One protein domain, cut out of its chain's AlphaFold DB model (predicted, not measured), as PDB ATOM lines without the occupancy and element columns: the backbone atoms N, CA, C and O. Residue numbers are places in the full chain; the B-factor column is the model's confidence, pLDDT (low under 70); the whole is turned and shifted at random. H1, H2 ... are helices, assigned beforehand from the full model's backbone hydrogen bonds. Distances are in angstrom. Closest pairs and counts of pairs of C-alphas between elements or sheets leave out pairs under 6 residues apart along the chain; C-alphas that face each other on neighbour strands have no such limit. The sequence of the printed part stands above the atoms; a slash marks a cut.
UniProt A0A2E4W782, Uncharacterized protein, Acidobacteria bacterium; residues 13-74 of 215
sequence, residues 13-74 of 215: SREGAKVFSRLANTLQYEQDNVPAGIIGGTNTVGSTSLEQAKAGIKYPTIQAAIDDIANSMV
ATOM      1  N   SER A  13      36.906  12.229  97.813       84.44
ATOM      2  CA  SER A  13      37.034  12.978  96.560       84.44
ATOM      3  C   SER A  13      38.470  13.433  96.284       84.44
ATOM      4  O   SER A  13      38.914  13.362  95.143       84.44
ATOM      5  N   ARG A  14      39.216  13.874  97.309       81.81
ATOM      6  CA  ARG A  14      40.628  14.261  97.159       81.81
ATOM      7  C   ARG A  14      41.518  13.048  96.925       81.81
ATOM      8  O   ARG A  14      42.385  13.114  96.068       81.81
ATOM      9  N   GLU A  15      41.282  11.953  97.642       84.75
ATOM     10  CA  GLU A  15      42.041  10.711  97.462       84.75
ATOM     11  C   GLU A  15      41.749  10.057  96.107       84.75
ATOM     12  O   GLU A  15      42.675   9.654  95.411       84.75
ATOM     13  N   GLY A  16      40.488  10.048  95.666       81.00
ATOM     14  CA  GLY A  16      40.120   9.567  94.332       81.00
ATOM     15  C   GLY A  16      40.776  10.373  93.208       81.00
ATOM     16  O   GLY A  16      41.227   9.794  92.224       81.00
ATOM     17  N   ALA A  17      40.912  11.693  93.374       83.81
ATOM     18  CA  ALA A  17      41.565  12.563  92.394       83.81
ATOM     19  C   ALA A  17      43.087  12.342  92.266       83.81
ATOM     20  O   ALA A  17      43.677  12.790  91.285       83.81
ATOM     21  N   LYS A  18      43.735  11.659  93.224       82.50
ATOM     22  CA  LYS A  18      45.170  11.321  93.137       82.50
ATOM     23  C   LYS A  18      45.452  10.192  92.145       82.50
ATOM     24  O   LYS A  18      46.580  10.060  91.681       82.50
ATOM     25  N   VAL A  19      44.442   9.399  91.785       85.56
ATOM     26  CA  VAL A  19      44.571   8.339  90.779       85.56
ATOM     27  C   VAL A  19      44.297   8.931  89.400       85.56
ATOM     28  O   VAL A  19      43.193   8.836  88.871       85.56
ATOM     29  N   PHE A  20      45.313   9.568  88.816       81.25
ATOM     30  CA  PHE A  20      45.217  10.133  87.464       81.25
ATOM     31  C   PHE A  20      45.008   9.045  86.400       81.25
ATOM     32  O   PHE A  20      44.237   9.211  85.458       81.25
ATOM     33  N   SER A  21      45.699   7.915  86.560       87.25
ATOM     34  CA  SER A  21      45.586   6.739  85.704       87.25
ATOM     35  C   SER A  21      45.870   5.475  86.513       87.25
ATOM     36  O   SER A  21      46.550   5.516  87.538       87.25
ATOM     37  N   ARG A  22      45.344   4.338  86.044       89.38
ATOM     38  CA  ARG A  22      45.551   3.013  86.654       89.38
ATOM     39  C   ARG A  22      46.829   2.316  86.178       89.38
ATOM     40  O   ARG A  22      47.062   1.171  86.551       89.38
ATOM     41  N   LEU A  23      47.638   2.971  85.346       92.19
ATOM     42  CA  LEU A  23      48.929   2.438  84.914       92.19
ATOM     43  C   LEU A  23      49.892   2.398  86.109       92.19
ATOM     44  O   LEU A  23      50.035   3.397  86.807       92.19
ATOM     45  N   ALA A  24      50.599   1.285  86.324       92.56
ATOM     46  CA  ALA A  24      51.519   1.138  87.463       92.56
ATOM     47  C   ALA A  24      52.629   2.208  87.494       92.56
ATOM     48  O   ALA A  24      53.098   2.589  88.564       92.56
ATOM     49  N   ASN A  25      52.989   2.752  86.326       90.75
ATOM     50  CA  ASN A  25      53.906   3.884  86.190       90.75
ATOM     51  C   ASN A  25      53.400   5.178  86.843       90.75
ATOM     52  O   ASN A  25      54.206   6.025  87.196       90.75
ATOM     53  N   THR A  26      52.089   5.364  86.990       91.31
ATOM     54  CA  THR A  26      51.489   6.583  87.562       91.31
ATOM     55  C   THR A  26      50.970   6.378  88.980       91.31
ATOM     56  O   THR A  26      50.414   7.301  89.570       91.31
ATOM     57  N   LEU A  27      51.098   5.169  89.527       93.25
ATOM     58  CA  LEU A  27      50.677   4.865  90.888       93.25
ATOM     59  C   LEU A  27      51.863   5.054  91.825       93.25
ATOM     60  O   LEU A  27      52.902   4.411  91.660       93.25
ATOM     61  N   GLN A  28      51.701   5.958  92.788       93.44
ATOM     62  CA  GLN A  28      52.744   6.274  93.752       93.44
ATOM     63  C   GLN A  28      53.030   5.073  94.665       93.44
ATOM     64  O   GLN A  28      52.108   4.398  95.120       93.44
ATOM     65  N   TYR A  29      54.312   4.841  94.940       94.38
ATOM     66  CA  TYR A  29      54.798   3.878  95.925       94.38
ATOM     67  C   TYR A  29      55.362   4.628  97.138       94.38
ATOM     68  O   TYR A  29      56.126   5.581  96.985       94.38
ATOM     69  N   GLU A  30      54.956   4.238  98.341       92.75
ATOM     70  CA  GLU A  30      55.418   4.853  99.587       92.75
ATOM     71  C   GLU A  30      56.731   4.201 100.041       92.75
ATOM     72  O   GLU A  30      56.828   2.978 100.112       92.75
ATOM     73  N   GLN A  31      57.750   5.016 100.328       90.12
ATOM     74  CA  GLN A  31      59.117   4.554 100.616       90.12
ATOM     75  C   GLN A  31      59.508   4.679 102.099       90.12
ATOM     76  O   GLN A  31      60.645   4.374 102.449       90.12
ATOM     77  N   ASP A  32      58.590   5.102 102.971       82.69
ATOM     78  CA  ASP A  32      58.875   5.606 104.326       82.69
ATOM     79  C   ASP A  32      59.646   4.630 105.237       82.69
ATOM     80  O   ASP A  32      60.344   5.065 106.148       82.69
ATOM     81  N   ASN A  33      59.582   3.321 104.972       82.25
ATOM     82  CA  ASN A  33      60.302   2.288 105.729       82.25
ATOM     83  C   ASN A  33      61.222   1.417 104.862       82.25
ATOM     84  O   ASN A  33      61.628   0.331 105.279       82.25
ATOM     85  N   VAL A  34      61.542   1.858 103.647       83.69
ATOM     86  CA  VAL A  34      62.409   1.111 102.735       83.69
ATOM     87  C   VAL A  34      63.851   1.608 102.901       83.69
ATOM     88  O   VAL A  34      64.108   2.797 102.699       83.69
ATOM     89  N   PRO A  35      64.814   0.735 103.263       83.38
ATOM     90  CA  PRO A  35      66.201   1.145 103.452       83.38
ATOM     91  C   PRO A  35      66.795   1.811 102.206       83.38
ATOM     92  O   PRO A  35      66.635   1.331 101.081       83.38
ATOM     93  N   ALA A  36      67.526   2.905 102.420       81.56
ATOM     94  CA  ALA A  36      68.300   3.545 101.366       81.56
ATOM     95  C   ALA A  36      69.495   2.671 100.955       81.56
ATOM     96  O   ALA A  36      70.057   1.935 101.768       81.56
ATOM     97  N   GLY A  37      69.903   2.780  99.690       82.00
ATOM     98  CA  GLY A  37      71.092   2.109  99.167       82.00
ATOM     99  C   GLY A  37      70.893   0.656  98.732       82.00
ATOM    100  O   GLY A  37      71.857   0.040  98.285       82.00
ATOM    101  N   ILE A  38      69.670   0.117  98.801       84.38
ATOM    102  CA  ILE A  38      69.350  -1.222  98.271       84.38
ATOM    103  C   ILE A  38      69.646  -1.283  96.767       84.38
ATOM    104  O   ILE A  38      70.195  -2.268  96.280       84.38
ATOM    105  N   ILE A  39      69.332  -0.211  96.035       87.50
ATOM    106  CA  ILE A  39      69.478  -0.169  94.583       87.50
ATOM    107  C   ILE A  39      70.761   0.565  94.211       87.50
ATOM    108  O   ILE A  39      70.920   1.763  94.464       87.50
ATOM    109  N   GLY A  40      71.709  -0.178  93.631       82.19
ATOM    110  CA  GLY A  40      72.987   0.358  93.153       82.19
ATOM    111  C   GLY A  40      73.830   1.039  94.238       82.19
ATOM    112  O   GLY A  40      74.642   1.902  93.915       82.19
ATOM    113  N   GLY A  41      73.601   0.722  95.518       85.31
ATOM    114  CA  GLY A  41      74.282   1.354  96.649       85.31
ATOM    115  C   GLY A  41      73.846   2.794  96.939       85.31
ATOM    116  O   GLY A  41      74.456   3.443  97.785       85.31
ATOM    117  N   THR A  42      72.827   3.321  96.248       85.19
ATOM    118  CA  THR A  42      72.444   4.742  96.341       85.19
ATOM    119  C   THR A  42      70.953   4.964  96.567       85.19
ATOM    120  O   THR A  42      70.580   5.744  97.440       85.19
ATOM    121  N   ASN A  43      70.096   4.267  95.825       86.69
ATOM    122  CA  ASN A  43      68.666   4.552  95.785       86.69
ATOM    123  C   ASN A  43      67.847   3.598  96.660       86.69
ATOM    124  O   ASN A  43      68.277   2.495  97.013       86.69
ATOM    125  N   THR A  44      66.643   4.049  96.994       91.88
ATOM    126  CA  THR A  44      65.600   3.256  97.646       91.88
ATOM    127  C   THR A  44      64.760   2.547  96.579       91.88
ATOM    128  O   THR A  44      64.570   3.082  95.488       91.88
ATOM    129  N   VAL A  45      64.231   1.358  96.882       93.06
ATOM    130  CA  VAL A  45      63.358   0.605  95.958       93.06
ATOM    131  C   VAL A  45      62.172   1.462  95.516       93.06
ATOM    132  O   VAL A  45      61.473   2.036  96.352       93.06
ATOM    133  N   GLY A  46      61.927   1.538  94.210       92.94
ATOM    134  CA  GLY A  46      60.810   2.274  93.622       92.94
ATOM    135  C   GLY A  46      61.090   3.735  93.311       92.94
ATOM    136  O   GLY A  46      60.176   4.442  92.874       92.94
ATOM    137  N   SER A  47      62.328   4.198  93.506       93.44
ATOM    138  CA  SER A  47      62.740   5.545  93.117       93.44
ATOM    139  C   SER A  47      62.501   5.784  91.621       93.44
ATOM    140  O   SER A  47      62.683   4.903  90.785       93.44
ATOM    141  N   THR A  48      62.067   6.997  91.281       92.00
ATOM    142  CA  THR A  48      61.695   7.383  89.914       92.00
ATOM    143  C   THR A  48      62.820   7.098  88.916       92.00
ATOM    144  O   THR A  48      63.914   7.651  89.055       92.00
ATOM    145  N   SER A  49      62.551   6.305  87.875       88.81
ATOM    146  CA  SER A  49      63.510   6.099  86.784       88.81
ATOM    147  C   SER A  49      63.397   7.192  85.714       88.81
ATOM    148  O   SER A  49      62.445   7.982  85.676       88.81
ATOM    149  N   LEU A  50      64.363   7.215  84.790       90.12
ATOM    150  CA  LEU A  50      64.350   8.122  83.642       90.12
ATOM    151  C   LEU A  50      63.083   7.965  82.782       90.12
ATOM    152  O   LEU A  50      62.584   8.960  82.260       90.12
ATOM    153  N   GLU A  51      62.544   6.752  82.645       88.62
ATOM    154  CA  GLU A  51      61.356   6.513  81.819       88.62
ATOM    155  C   GLU A  51      60.094   7.132  82.435       88.62
ATOM    156  O   GLU A  51      59.317   7.782  81.732       88.62
ATOM    157  N   GLN A  52      59.929   7.056  83.761       90.50
ATOM    158  CA  GLN A  52      58.844   7.771  84.440       90.50
ATOM    159  C   GLN A  52      59.059   9.295  84.391       90.50
ATOM    160  O   GLN A  52      58.107  10.039  84.142       90.50
ATOM    161  N   ALA A  53      60.304   9.771  84.517       91.38
ATOM    162  CA  ALA A  53      60.624  11.195  84.403       91.38
ATOM    163  C   ALA A  53      60.301  11.772  83.010       91.38
ATOM    164  O   ALA A  53      59.758  12.876  82.920       91.38
ATOM    165  N   LYS A  54      60.565  11.023  81.927       90.94
ATOM    166  CA  LYS A  54      60.166  11.387  80.551       90.94
ATOM    167  C   LYS A  54      58.648  11.509  80.403       90.94
ATOM    168  O   LYS A  54      58.177  12.380  79.679       90.94
ATOM    169  N   ALA A  55      57.893  10.681  81.120       87.38
ATOM    170  CA  ALA A  55      56.436  10.750  81.196       87.38
ATOM    171  C   ALA A  55      55.915  11.818  82.188       87.38
ATOM    172  O   ALA A  55      54.715  11.897  82.443       87.38
ATOM    173  N   GLY A  56      56.797  12.659  82.745       90.56
ATOM    174  CA  GLY A  56      56.442  13.751  83.656       90.56
ATOM    175  C   GLY A  56      56.189  13.324  85.104       90.56
ATOM    176  O   GLY A  56      55.833  14.164  85.933       90.56
ATOM    177  N   ILE A  57      56.395  12.049  85.435       92.88
ATOM    178  CA  ILE A  57      56.227  11.509  86.784       92.88
ATOM    179  C   ILE A  57      57.524  11.728  87.564       92.88
ATOM    180  O   ILE A  57      58.608  11.372  87.111       92.88
ATOM    181  N   LYS A  58      57.415  12.355  88.738       92.25
ATOM    182  CA  LYS A  58      58.567  12.762  89.565       92.25
ATOM    183  C   LYS A  58      58.579  12.138  90.959       92.25
ATOM    184  O   LYS A  58      59.444  12.473  91.761       92.25
ATOM    185  N   TYR A  59      57.623  11.266  91.252       93.12
ATOM    186  CA  TYR A  59      57.482  10.578  92.531       93.12
ATOM    187  C   TYR A  59      57.764   9.076  92.369       93.12
ATOM    188  O   TYR A  59      57.613   8.570  91.256       93.12
ATOM    189  N   PRO A  60      58.140   8.366  93.451       94.62
ATOM    190  CA  PRO A  60      58.368   6.921  93.427       94.62
ATOM    191  C   PRO A  60      57.130   6.152  92.966       94.62
ATOM    192  O   PRO A  60      56.008   6.543  93.290       94.62
ATOM    193  N   THR A  61      57.313   5.058  92.227       95.12
ATOM    194  CA  THR A  61      56.201   4.363  91.550       95.12
ATOM    195  C   THR A  61      56.196   2.866  91.806       95.12
ATOM    196  O   THR A  61      57.245   2.264  92.035       95.12
ATOM    197  N   ILE A  62      55.011   2.257  91.713       94.75
ATOM    198  CA  ILE A  62      54.852   0.802  91.831       94.75
ATOM    199  C   ILE A  62      55.663   0.083  90.747       94.75
ATOM    200  O   ILE A  62      56.328  -0.904  91.047       94.75
ATOM    201  N   GLN A  63      55.655   0.585  89.505       94.75
ATOM    202  CA  GLN A  63      56.419  -0.040  88.419       94.75
ATOM    203  C   GLN A  63      57.923  -0.061  88.714       94.75
ATOM    204  O   GLN A  63      58.539  -1.116  88.619       94.75
ATOM    205  N   ALA A  64      58.496   1.073  89.127       94.12
ATOM    206  CA  ALA A  64      59.914   1.134  89.474       94.12
ATOM    207  C   ALA A  64      60.257   0.170  90.623       94.12
ATOM    208  O   ALA A  64      61.301  -0.470  90.593       94.12
ATOM    209  N   ALA A  65      59.361   0.012  91.605       93.56
ATOM    210  CA  ALA A  65      59.587  -0.903  92.721       93.56
ATOM    211  C   ALA A  65      59.602  -2.369  92.259       93.56
ATOM    212  O   ALA A  65      60.441  -3.148  92.709       93.56
ATOM    213  N   ILE A  66      58.703  -2.733  91.339       94.38
ATOM    214  CA  ILE A  66      58.674  -4.064  90.718       94.38
ATOM    215  C   ILE A  66      59.975  -4.323  89.954       94.38
ATOM    216  O   ILE A  66      60.578  -5.376  90.143       94.38
ATOM    217  N   ASP A  67      60.423  -3.369  89.137       92.69
ATOM    218  CA  ASP A  67      61.632  -3.515  88.318       92.69
ATOM    219  C   ASP A  67      62.893  -3.649  89.190       92.69
ATOM    220  O   ASP A  67      63.742  -4.510  88.947       92.69
ATOM    221  N   ASP A  68      63.004  -2.834  90.239       92.56
ATOM    222  CA  ASP A  68      64.106  -2.865  91.203       92.56
ATOM    223  C   ASP A  68      64.211  -4.223  91.911       92.56
ATOM    224  O   ASP A  68      65.292  -4.819  91.989       92.56
ATOM    225  N   ILE A  69      63.082  -4.745  92.402       90.56
ATOM    226  CA  ILE A  69      63.025  -6.049  93.073       90.56
ATOM    227  C   ILE A  69      63.315  -7.173  92.075       90.56
ATOM    228  O   ILE A  69      64.141  -8.041  92.358       90.56
ATOM    229  N   ALA A  70      62.695  -7.142  90.893       90.50
ATOM    230  CA  ALA A  70      62.887  -8.159  89.863       90.50
ATOM    231  C   ALA A  70      64.359  -8.274  89.442       90.50
ATOM    232  O   ALA A  70      64.877  -9.382  89.327       90.50
ATOM    233  N   ASN A  71      65.062  -7.149  89.281       87.81
ATOM    234  CA  ASN A  71      66.489  -7.155  88.956       87.81
ATOM    235  C   ASN A  71      67.371  -7.618  90.126       87.81
ATOM    236  O   ASN A  71      68.408  -8.238  89.902       87.81
ATOM    237  N   SER A  72      66.965  -7.345  91.368       86.88
ATOM    238  CA  SER A  72      67.748  -7.688  92.564       86.88
ATOM    239  C   SER A  72      67.635  -9.162  92.968       86.88
ATOM    240  O   SER A  72      68.535  -9.695  93.612       86.88
ATOM    241  N   MET A  73      66.542  -9.837  92.602       86.94
ATOM    242  CA  MET A  73      66.275 -11.232  92.988       86.94
ATOM    243  C   MET A  73      66.896 -12.274  92.044       86.94
ATOM    244  O   MET A  73      66.766 -13.475  92.277       86.94
ATOM    245  N   VAL A  74      67.562 -11.839  90.975       89.12
ATOM    246  CA  VAL A  74      68.018 -12.716  89.897       89.12
ATOM    247  C   VAL A  74      69.532 -12.921  89.963       89.12
ATOM    248  O   VAL A  74      70.317 -11.985  89.845       89.12
TER     249      VAL A  74
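This is residues 13 to 74 of the 215 residues of an uncharacterized protein of Acidobacteria bacterium (UniProt A0A2E4W782). The model has little regular structure: a long loop within residues 18 to 49 arches out and folds back, with its longest helix, H3, along one side and the short helix H2 set off from H3, the three named helices touching none of one another. The short helix H1 is at the far end of an arm that makes much of the length. The 62 printed residues have three named helices, in the order H1, H2, H3, and no named strand; the class is all helix, with only 21 residues in named elements. The whole is only just compact, close to loose, with a radius of gyration of the C-alphas of 12.2 A, and elongated, spanning 38 by 25 by 18 A.

H3, residues 62 to 72, touches no helix. H2, residues 50 to 54, is only just apart from it, their closest C-alphas being 8.4 A apart. H1, residues 13 to 17, is apart from both. In H1, H2 and H3 every O i to N i+4 pair is within hydrogen-bond range.

H3 measures 15.5 A from C-alpha 62 at (54.852, 0.802, 91.831) to C-alpha 72 at (67.748, -7.688, 92.564). H2 measures 6.1 A and H1 6.2 A, beginning at C-alpha 13 at (37.034, 12.978, 96.560).

The C-alphas of Ser 13 and Val 74, the two farthest apart, are 40.8 A apart. The link from H1 to H2, residues 18 to 49, is long; that from H2 to H3 is short. The printed part has no cut, its mean pLDDT is 89.0, and no printed residue is under 70.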